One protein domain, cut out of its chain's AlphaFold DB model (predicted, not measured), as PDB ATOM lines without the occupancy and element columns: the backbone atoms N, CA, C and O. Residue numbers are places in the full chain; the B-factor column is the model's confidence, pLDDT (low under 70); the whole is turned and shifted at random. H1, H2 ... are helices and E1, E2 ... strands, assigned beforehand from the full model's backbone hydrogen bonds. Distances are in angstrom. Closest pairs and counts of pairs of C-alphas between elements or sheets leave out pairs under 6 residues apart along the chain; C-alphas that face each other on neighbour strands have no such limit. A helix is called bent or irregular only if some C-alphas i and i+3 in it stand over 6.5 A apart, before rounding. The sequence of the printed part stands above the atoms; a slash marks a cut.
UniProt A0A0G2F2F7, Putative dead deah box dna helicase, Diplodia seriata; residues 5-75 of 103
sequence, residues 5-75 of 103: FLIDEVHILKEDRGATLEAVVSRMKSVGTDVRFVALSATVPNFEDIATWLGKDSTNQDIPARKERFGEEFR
ATOM      1  N   PHE A   5     190.711 236.285 173.310       91.44
ATOM      2  CA  PHE A   5     190.158 236.359 171.966       91.44
ATOM      3  C   PHE A   5     191.278 236.744 171.001       91.44
ATOM      4  O   PHE A   5     191.779 237.871 171.035       91.44
ATOM      5  N   LEU A   6     191.708 235.778 170.189       94.12
ATOM      6  CA  LEU A   6     192.752 235.967 169.190       94.12
ATOM      7  C   LEU A   6     192.104 236.215 167.831       94.12
ATOM      8  O   LEU A   6     191.271 235.426 167.386       94.12
ATOM      9  N   ILE A   7     192.490 237.315 167.199       92.69
ATOM     10  CA  ILE A   7     192.014 237.719 165.884       92.69
ATOM     11  C   ILE A   7     193.203 237.652 164.945       92.69
ATOM     12  O   ILE A   7     194.162 238.396 165.130       92.69
ATOM     13  N   ASP A   8     193.140 236.756 163.973       92.38
ATOM     14  CA  ASP A   8     194.144 236.671 162.922       92.38
ATOM     15  C   ASP A   8     193.702 237.481 161.701       92.38
ATOM     16  O   ASP A   8     192.503 237.637 161.453       92.38
ATOM     17  N   GLU A   9     194.669 238.013 160.966       88.81
ATOM     18  CA  GLU A   9     194.468 238.797 159.747       88.81
ATOM     19  C   GLU A   9     193.466 239.957 159.855       88.81
ATOM     20  O   GLU A   9     192.588 240.144 159.013       88.81
ATOM     21  N   VAL A  10     193.633 240.816 160.866       87.88
ATOM     22  CA  VAL A  10     192.757 241.990 161.073       87.88
ATOM     23  C   VAL A  10     192.722 242.950 159.873       87.88
ATOM     24  O   VAL A  10     191.749 243.685 159.705       87.88
ATOM     25  N   HIS A  11     193.713 242.919 158.978       85.81
ATOM     26  CA  HIS A  11     193.659 243.656 157.714       85.81
ATOM     27  C   HIS A  11     192.442 243.307 156.833       85.81
ATOM     28  O   HIS A  11     192.006 244.165 156.062       85.81
ATOM     29  N   ILE A  12     191.834 242.125 157.010       84.69
ATOM     30  CA  ILE A  12     190.591 241.696 156.342       84.69
ATOM     31  C   ILE A  12     189.396 242.597 156.703       84.69
ATOM     32  O   ILE A  12     188.397 242.609 155.986       84.69
ATOM     33  N   LEU A  13     189.482 243.425 157.755       84.06
ATOM     34  CA  LEU A  13     188.458 244.438 158.057       84.06
ATOM     35  C   LEU A  13     188.143 245.366 156.870       84.06
ATOM     36  O   LEU A  13     187.054 245.928 156.821       84.06
ATOM     37  N   LYS A  14     189.070 245.522 155.916       81.19
ATOM     38  CA  LYS A  14     188.876 246.332 154.701       81.19
ATOM     39  C   LYS A  14     188.306 245.563 153.506       81.19
ATOM     40  O   LYS A  14     188.104 246.165 152.455       81.19
ATOM     41  N   GLU A  15     188.089 244.264 153.643       85.56
ATOM     42  CA  GLU A  15     187.615 243.380 152.578       85.56
ATOM     43  C   GLU A  15     186.136 243.011 152.778       85.56
ATOM     44  O   GLU A  15     185.523 243.346 153.794       85.56
ATOM     45  N   ASP A  16     185.562 242.254 151.841       86.38
ATOM     46  CA  ASP A  16     184.140 241.866 151.837       86.38
ATOM     47  C   ASP A  16     183.684 241.160 153.128       86.38
ATOM     48  O   ASP A  16     182.520 241.232 153.525       86.38
ATOM     49  N   ARG A  17     184.605 240.477 153.824       86.88
ATOM     50  CA  ARG A  17     184.325 239.766 155.084       86.88
ATOM     51  C   ARG A  17     184.517 240.630 156.335       86.88
ATOM     52  O   ARG A  17     184.194 240.172 157.436       86.88
ATOM     53  N   GLY A  18     184.997 241.864 156.182       88.81
ATOM     54  CA  GLY A  18     185.363 242.756 157.278       88.81
ATOM     55  C   GLY A  18     184.207 243.082 158.220       88.81
ATOM     56  O   GLY A  18     184.350 242.935 159.432       88.81
ATOM     57  N   ALA A  19     183.025 243.385 157.677       91.50
ATOM     58  CA  ALA A  19     181.841 243.713 158.480       91.50
ATOM     59  C   ALA A  19     181.414 242.567 159.418       91.50
ATOM     60  O   ALA A  19     180.951 242.791 160.536       91.50
ATOM     61  N   THR A  20     181.600 241.314 158.986       92.38
ATOM     62  CA  THR A  20     181.293 240.151 159.833       92.38
ATOM     63  C   THR A  20     182.294 240.037 160.978       92.38
ATOM     64  O   THR A  20     181.897 239.806 162.121       92.38
ATOM     65  N   LEU A  21     183.585 240.223 160.689       90.94
ATOM     66  CA  LEU A  21     184.633 240.206 161.706       90.94
ATOM     67  C   LEU A  21     184.412 241.315 162.744       90.94
ATOM     68  O   LEU A  21     184.440 241.052 163.946       90.94
ATOM     69  N   GLU A  22     184.111 242.526 162.282       92.25
ATOM     70  CA  GLU A  22     183.811 243.679 163.130       92.25
ATOM     71  C   GLU A  22     182.626 243.415 164.070       92.25
ATOM     72  O   GLU A  22     182.714 243.671 165.276       92.25
ATOM     73  N   ALA A  23     181.536 242.846 163.547       92.94
ATOM     74  CA  ALA A  23     180.354 242.519 164.340       92.94
ATOM     75  C   ALA A  23     180.650 241.471 165.427       92.94
ATOM     76  O   ALA A  23     180.141 241.570 166.549       92.94
ATOM     77  N   VAL A  24     181.483 240.472 165.119       91.75
ATOM     78  CA  VAL A  24     181.891 239.442 166.086       91.75
ATOM     79  C   VAL A  24     182.767 240.045 167.183       91.75
ATOM     80  O   VAL A  24     182.492 239.823 168.363       91.75
ATOM     81  N   VAL A  25     183.777 240.841 166.826       90.69
ATOM     82  CA  VAL A  25     184.669 241.485 167.806       90.69
ATOM     83  C   VAL A  25     183.884 242.441 168.705       90.69
ATOM     84  O   VAL A  25     184.014 242.380 169.929       90.69
ATOM     85  N   SER A  26     182.996 243.252 168.127       90.62
ATOM     86  CA  SER A  26     182.151 244.189 168.879       90.62
ATOM     87  C   SER A  26     181.230 243.470 169.866       90.62
ATOM     88  O   SER A  26     181.096 243.893 171.015       90.62
ATOM     89  N   ARG A  27     180.655 242.328 169.464       90.44
ATOM     90  CA  ARG A  27     179.858 241.480 170.360       90.44
ATOM     91  C   ARG A  27     180.700 240.919 171.501       90.44
ATOM     92  O   ARG A  27     180.262 240.932 172.644       90.44
ATOM     93  N   MET A  28     181.910 240.442 171.221       88.69
ATOM     94  CA  MET A  28     182.786 239.915 172.271       88.69
ATOM     95  C   MET A  28     183.198 240.995 173.274       88.69
ATOM     96  O   MET A  28     183.282 240.703 174.465       88.69
ATOM     97  N   LYS A  29     183.371 242.244 172.823       86.00
ATOM     98  CA  LYS A  29     183.579 243.395 173.714       86.00
ATOM     99  C   LYS A  29     182.344 243.701 174.569       86.00
ATOM    100  O   LYS A  29     182.486 243.980 175.758       86.00
ATOM    101  N   SER A  30     181.135 243.628 174.004       84.12
ATOM    102  CA  SER A  30     179.897 243.985 174.719       84.12
ATOM    103  C   SER A  30     179.472 242.971 175.782       84.12
ATOM    104  O   SER A  30     178.684 243.304 176.662       84.12
ATOM    105  N   VAL A  31     179.967 241.731 175.718       80.00
ATOM    106  CA  VAL A  31     179.619 240.659 176.672       80.00
ATOM    107  C   VAL A  31     180.180 240.929 178.087       80.00
ATOM    108  O   VAL A  31     179.858 240.203 179.024       80.00
ATOM    109  N   GLY A  32     180.951 242.009 178.286       64.56
ATOM    110  CA  GLY A  32     181.323 242.517 179.617       64.56
ATOM    111  C   GLY A  32     182.289 241.611 180.382       64.56
ATOM    112  O   GLY A  32     182.487 241.759 181.585       64.56
ATOM    113  N   THR A  33     182.883 240.646 179.689       67.88
ATOM    114  CA  THR A  33     183.870 239.731 180.243       67.88
ATOM    115  C   THR A  33     185.264 240.319 180.109       67.88
ATOM    116  O   THR A  33     185.617 240.806 179.039       67.88
ATOM    117  N   ASP A  34     186.060 240.209 181.173       81.38
ATOM    118  CA  ASP A  34     187.506 240.468 181.188       81.38
ATOM    119  C   ASP A  34     188.225 239.483 180.245       81.38
ATOM    120  O   ASP A  34     188.698 238.409 180.642       81.38
ATOM    121  N   VAL A  35     188.162 239.804 178.952       87.38
ATOM    122  CA  VAL A  35     188.718 239.053 177.830       87.38
ATOM    123  C   VAL A  35     189.885 239.848 177.285       87.38
ATOM    124  O   VAL A  35     189.748 241.004 176.888       87.38
ATOM    125  N   ARG A  36     191.039 239.194 177.205       89.75
ATOM    126  CA  ARG A  36     192.211 239.751 176.547       89.75
ATOM    127  C   ARG A  36     192.050 239.641 175.036       89.75
ATOM    128  O   ARG A  36     191.921 238.534 174.520       89.75
ATOM    129  N   PHE A  37     192.133 240.762 174.334       91.19
ATOM    130  CA  PHE A  37     192.192 240.782 172.875       91.19
ATOM    131  C   PHE A  37     193.646 240.742 172.400       91.19
ATOM    132  O   PHE A  37     194.505 241.451 172.927       91.19
ATOM    133  N   VAL A  38     193.925 239.894 171.412       92.88
ATOM    134  CA  VAL A  38     195.201 239.869 170.689       92.88
ATOM    135  C   VAL A  38     194.879 239.869 169.204       92.88
ATOM    136  O   VAL A  38     194.250 238.937 168.713       92.88
ATOM    137  N   ALA A  39     195.292 240.921 168.509       92.88
ATOM    138  CA  ALA A  39     195.092 241.082 167.078       92.88
ATOM    139  C   ALA A  39     196.419 240.903 166.341       92.88
ATOM    140  O   ALA A  39     197.405 241.566 166.666       92.88
ATOM    141  N   LEU A  40     196.422 240.018 165.353       93.25
ATOM    142  CA  LEU A  40     197.518 239.778 164.426       93.25
ATOM    143  C   LEU A  40     197.084 240.243 163.039       93.25
ATOM    144  O   LEU A  40     195.913 240.156 162.671       93.25
ATOM    145  N   SER A  41     198.017 240.813 162.286       90.38
ATOM    146  CA  SER A  41     197.736 241.310 160.947       90.38
ATOM    147  C   SER A  41     199.023 241.506 160.158       90.38
ATOM    148  O   SER A  41     200.045 241.899 160.726       90.38
ATOM    149  N   ALA A  42     198.938 241.365 158.834       85.38
ATOM    150  CA  ALA A  42     199.844 242.047 157.913       85.38
ATOM    151  C   ALA A  42     199.913 243.563 158.197       85.38
ATOM    152  O   ALA A  42     199.051 244.134 158.871       85.38
ATOM    153  N   THR A  43     200.936 244.234 157.672       77.25
ATOM    154  CA  THR A  43     201.153 245.671 157.882       77.25
ATOM    155  C   THR A  43     199.991 246.504 157.325       77.25
ATOM    156  O   THR A  43     199.844 246.675 156.118       77.25
ATOM    157  N   VAL A  44     199.160 247.057 158.217       77.44
ATOM    158  CA  VAL A  44     198.000 247.895 157.858       77.44
ATOM    159  C   VAL A  44     198.308 249.369 158.139       77.44
ATOM    160  O   VAL A  44     198.790 249.687 159.228       77.44
ATOM    161  N   PRO A  45     198.006 250.305 157.218       77.75
ATOM    162  CA  PRO A  45     198.261 251.729 157.451       77.75
ATOM    163  C   PRO A  45     197.429 252.332 158.598       77.75
ATOM    164  O   PRO A  45     197.865 253.297 159.212       77.75
ATOM    165  N   ASN A  46     196.270 251.754 158.924       84.25
ATOM    166  CA  ASN A  46     195.340 252.219 159.964       84.25
ATOM    167  C   ASN A  46     195.433 251.401 161.269       84.25
ATOM    168  O   ASN A  46     194.435 251.207 161.962       84.25
ATOM    169  N   PHE A  47     196.616 250.880 161.608       86.69
ATOM    170  CA  PHE A  47     196.804 250.092 162.837       86.69
ATOM    171  C   PHE A  47     196.525 250.894 164.124       86.69
ATOM    172  O   PHE A  47     196.180 250.313 165.149       86.69
ATOM    173  N   GLU A  48     196.632 252.222 164.057       90.38
ATOM    174  CA  GLU A  48     196.299 253.144 165.146       90.38
ATOM    175  C   GLU A  48     194.811 253.127 165.505       90.38
ATOM    176  O   GLU A  48     194.438 253.017 166.677       90.38
ATOM    177  N   ASP A  49     193.955 253.158 164.485       90.25
ATOM    178  CA  ASP A  49     192.506 253.108 164.658       90.25
ATOM    179  C   ASP A  49     192.088 251.749 165.220       90.25
ATOM    180  O   ASP A  49     191.253 251.674 166.117       90.25
ATOM    181  N   ILE A  50     192.729 250.670 164.755       89.75
ATOM    182  CA  ILE A  50     192.504 249.310 165.263       89.75
ATOM    183  C   ILE A  50     192.904 249.212 166.741       89.75
ATOM    184  O   ILE A  50     192.158 248.653 167.542       89.75
ATOM    185  N   ALA A  51     194.055 249.769 167.129       92.25
ATOM    186  CA  ALA A  51     194.493 249.767 168.523       92.25
ATOM    187  C   ALA A  51     193.520 250.548 169.419       92.25
ATOM    188  O   ALA A  51     193.175 250.085 170.509       92.25
ATOM    189  N   THR A  52     193.046 251.699 168.945       92.44
ATOM    190  CA  THR A  52     192.045 252.517 169.646       92.44
ATOM    191  C   THR A  52     190.714 251.778 169.764       92.44
ATOM    192  O   THR A  52     190.131 251.721 170.841       92.44
ATOM    193  N   TRP A  53     190.267 251.131 168.688       90.44
ATOM    194  CA  TRP A  53     189.035 250.348 168.676       90.44
ATOM    195  C   TRP A  53     189.085 249.147 169.623       90.44
ATOM    196  O   TRP A  53     188.092 248.862 170.292       90.44
ATOM    197  N   LEU A  54     190.216 248.444 169.724       90.56
ATOM    198  CA  LEU A  54     190.363 247.312 170.645       90.56
ATOM    199  C   LEU A  54     190.402 247.757 172.114       90.56
ATOM    200  O   LEU A  54     189.762 247.119 172.951       90.56
ATOM    201  N   GLY A  55     191.084 248.866 172.406       90.75
ATOM    202  CA  GLY A  55     191.265 249.376 173.765       90.75
ATOM    203  C   GLY A  55     192.287 248.574 174.584       90.75
ATOM    204  O   GLY A  55     192.649 247.443 174.249       90.75
ATOM    205  N   LYS A  56     192.793 249.168 175.667       88.12
ATOM    206  CA  LYS A  56     193.860 248.587 176.496       88.12
ATOM    207  C   LYS A  56     193.396 247.353 177.266       88.12
ATOM    208  O   LYS A  56     194.112 246.355 177.320       88.12
ATOM    209  N   ASP A  57     192.230 247.452 177.889       83.38
ATOM    210  CA  ASP A  57     191.597 246.394 178.670       83.38
ATOM    211  C   ASP A  57     190.086 246.669 178.792       83.38
ATOM    212  O   ASP A  57     189.589 247.690 178.310       83.38
ATOM    213  N   SER A  58     189.336 245.762 179.428       79.12
ATOM    214  CA  SER A  58     187.877 245.889 179.562       79.12
ATOM    215  C   SER A  58     187.432 247.121 180.362       79.12
ATOM    216  O   SER A  58     186.290 247.552 180.208       79.12
ATOM    217  N   THR A  59     188.309 247.676 181.206       81.50
ATOM    218  CA  THR A  59     188.034 248.839 182.068       81.50
ATOM    219  C   THR A  59     188.538 250.164 181.491       81.50
ATOM    220  O   THR A  59     187.979 251.209 181.801       81.50
ATOM    221  N   ASN A  60     189.547 250.125 180.620       84.88
ATOM    222  CA  ASN A  60     190.240 251.274 180.044       84.88
ATOM    223  C   ASN A  60     190.119 251.264 178.514       84.88
ATOM    224  O   ASN A  60     191.125 251.253 177.800       84.88
ATOM    225  N   GLN A  61     188.887 251.233 178.000       83.50
ATOM    226  CA  GLN A  61     188.639 251.153 176.555       83.50
ATOM    227  C   GLN A  61     189.028 252.431 175.800       83.50
ATOM    228  O   GLN A  61     189.368 252.346 174.626       83.50
ATOM    229  N   ASP A  62     189.044 253.582 176.476       85.94
ATOM    230  CA  ASP A  62     189.446 254.869 175.887       85.94
ATOM    231  C   ASP A  62     190.961 254.967 175.643       85.94
ATOM    232  O   ASP A  62     191.434 255.839 174.914       85.94
ATOM    233  N   ILE A  63     191.741 254.080 176.265       91.25
ATOM    234  CA  ILE A  63     193.187 254.006 176.069       91.25
ATOM    235  C   ILE A  63     193.457 253.004 174.945       91.25
ATOM    236  O   ILE A  63     193.027 251.856 175.068       91.25
ATOM    237  N   PRO A  64     194.207 253.366 173.889       92.25
ATOM    238  CA  PRO A  64     194.543 252.431 172.824       92.25
ATOM    239  C   PRO A  64     195.273 251.183 173.328       92.25
ATOM    240  O   PRO A  64     196.080 251.233 174.264       92.25
ATOM    241  N   ALA A  65     195.020 250.057 172.665       92.62
ATOM    242  CA  ALA A  65     195.720 248.806 172.904       92.62
ATOM    243  C   ALA A  65     197.233 248.954 172.683       92.62
ATOM    244  O   ALA A  65     197.699 249.762 171.872       92.62
ATOM    245  N   ARG A  66     198.021 248.114 173.368       93.19
ATOM    246  CA  ARG A  66     199.446 247.992 173.050       93.19
ATOM    247  C   ARG A  66     199.584 247.500 171.608       93.19
ATOM    248  O   ARG A  66     199.019 246.474 171.243       93.19
ATOM    249  N   LYS A  67     200.377 248.222 170.826       91.25
ATOM    250  CA  LYS A  67     200.611 247.984 169.402       91.25
ATOM    251  C   LYS A  67     202.106 247.823 169.154       91.25
ATOM    252  O   LYS A  67     202.911 248.532 169.751       91.25
ATOM    253  N   GLU A  68     202.453 246.903 168.272       91.69
ATOM    254  CA  GLU A  68     203.813 246.687 167.785       91.69
ATOM    255  C   GLU A  68     203.727 246.626 166.259       91.69
ATOM    256  O   GLU A  68     202.800 246.021 165.713       91.69
ATOM    257  N   ARG A  69     204.660 247.278 165.566       89.44
ATOM    258  CA  ARG A  69     204.703 247.292 164.103       89.44
ATOM    259  C   ARG A  69     206.008 246.670 163.645       89.44
ATOM    260  O   ARG A  69     207.078 247.161 163.981       89.44
ATOM    261  N   PHE A  70     205.887 245.639 162.825       90.38
ATOM    262  CA  PHE A  70     207.014 244.939 162.229       90.38
ATOM    263  C   PHE A  70     206.992 245.191 160.723       90.38
ATOM    264  O   PHE A  70     205.987 244.919 160.065       90.38
ATOM    265  N   GLY A  71     208.058 245.788 160.193       89.00
ATOM    266  CA  GLY A  71     208.224 245.972 158.756       89.00
ATOM    267  C   GLY A  71     208.643 244.685 158.039       89.00
ATOM    268  O   GLY A  71     208.798 243.623 158.643       89.00
ATOM    269  N   GLU A  72     208.830 244.786 156.725       87.94
ATOM    270  CA  GLU A  72     209.271 243.670 155.873       87.94
ATOM    271  C   GLU A  72     210.646 243.125 156.300       87.94
ATOM    272  O   GLU A  72     210.914 241.933 156.164       87.94
ATOM    273  N   GLU A  73     211.482 243.974 156.902       89.50
ATOM    274  CA  GLU A  73     212.793 243.632 157.448       89.50
ATOM    275  C   GLU A  73     212.738 242.611 158.595       89.50
ATOM    276  O   GLU A  73     213.724 241.920 158.843       89.50
ATOM    277  N   PHE A  74     211.589 242.453 159.260       90.88
ATOM    278  CA  PHE A  74     211.401 241.469 160.329       90.88
ATOM    279  C   PHE A  74     211.016 240.079 159.811       90.88
ATOM    280  O   PHE A  74     210.867 239.148 160.610       90.88
ATOM    281  N   ARG A  75     210.842 239.899 158.493       90.50
ATOM    282  CA  ARG A  75     210.571 238.570 157.941       90.50
ATOM    283  C   ARG A  75     211.766 237.641 158.204       90.50
ATOM    284  O   ARG A  75     212.899 238.005 157.884       90.50
TER     285      ARG A  75
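AT A GLANCE: This is residues 5 to 75 of the 103 residues of the protein "Putative dead deah box dna helicase" of Diplodia seriata (UniProt A0A0G2F2F7). A pair of short parallel strands, E1 and E2, runs side by side; the chain passes from one to the other through the small helix H1 at one end and the long helix H2, which runs back past the strands. H3 lies on the other side of E2 from E1, and the unnamed stretch of residues 55 to 75 loops past H3 and then leads away as a tail that makes much of the length. The printed part has 71 residues, with three named helices and two named strands in the order E1, H1, H2, E2, H3; the class is mixed, helices and strands, with 33 residues, under half, in named elements. The whole is compact, with a radius of gyration of the C-alphas of 12.3 A and spans of 38 by 26 by 17 A.

IN THESE COORDINATES: E1 is residues 5 to 7, beginning at C-alpha 5 at (190.158, 236.359, 171.966). H1 is residues 10 to 14; it is neither bent nor irregular, but only just: C-alphas 11 and 14 are 6.3 A apart. H2 is residues 18 to 30, 18.3 A from first to last C-alpha, beginning at (185.363, 242.756, 157.278). E2 is residues 36 to 39, 10.0 A long. H3 is residues 47 to 54, 10.5 A long, ending at C-alpha 54 at (190.363, 247.312, 170.645).

HOW THE PARTS SIT: E1 and E2 are parallel neighbours, with 7 degrees between their directions. C-alphas 6 and 38 face each other at 4.8 A, and N 5 and O 36 are within hydrogen-bond range at 2.8 A, as are N 7 and O 38 at 2.8 A. E1, H1, H2 and E2 form a strand-helix-strand unit, two parallel strands with helices between them along the chain, and its crossover is right-handed. H1 and H2 touch only at the corner by their link; the closest C-alphas, of Ile 12 and Gly 18, are 5.4 A apart. E1 and H2 are near each other. H3 touches no helix, but H3 and H1 are near each other, and so are H3 and H2. The closest C-alphas of E2 and H3, of Phe 37 and Leu 54, are 7.1 A apart. E1 and H3 are apart. In H2 and H3 every O i to N i+4 pair is within hydrogen-bond range; in H1 0 of 1 is, while 2 of 2 O i to N i+3 pairs are.

THE WHOLE: The two C-alphas farthest apart are those of Gly 32 and Glu 73, 38.5 A. The printed part has no cut, and no link between named elements is long; three are tight, and that from E2 to H3 is short. Mean pLDDT of the printed part is 87.7, and residues 32 to 33 are under 70.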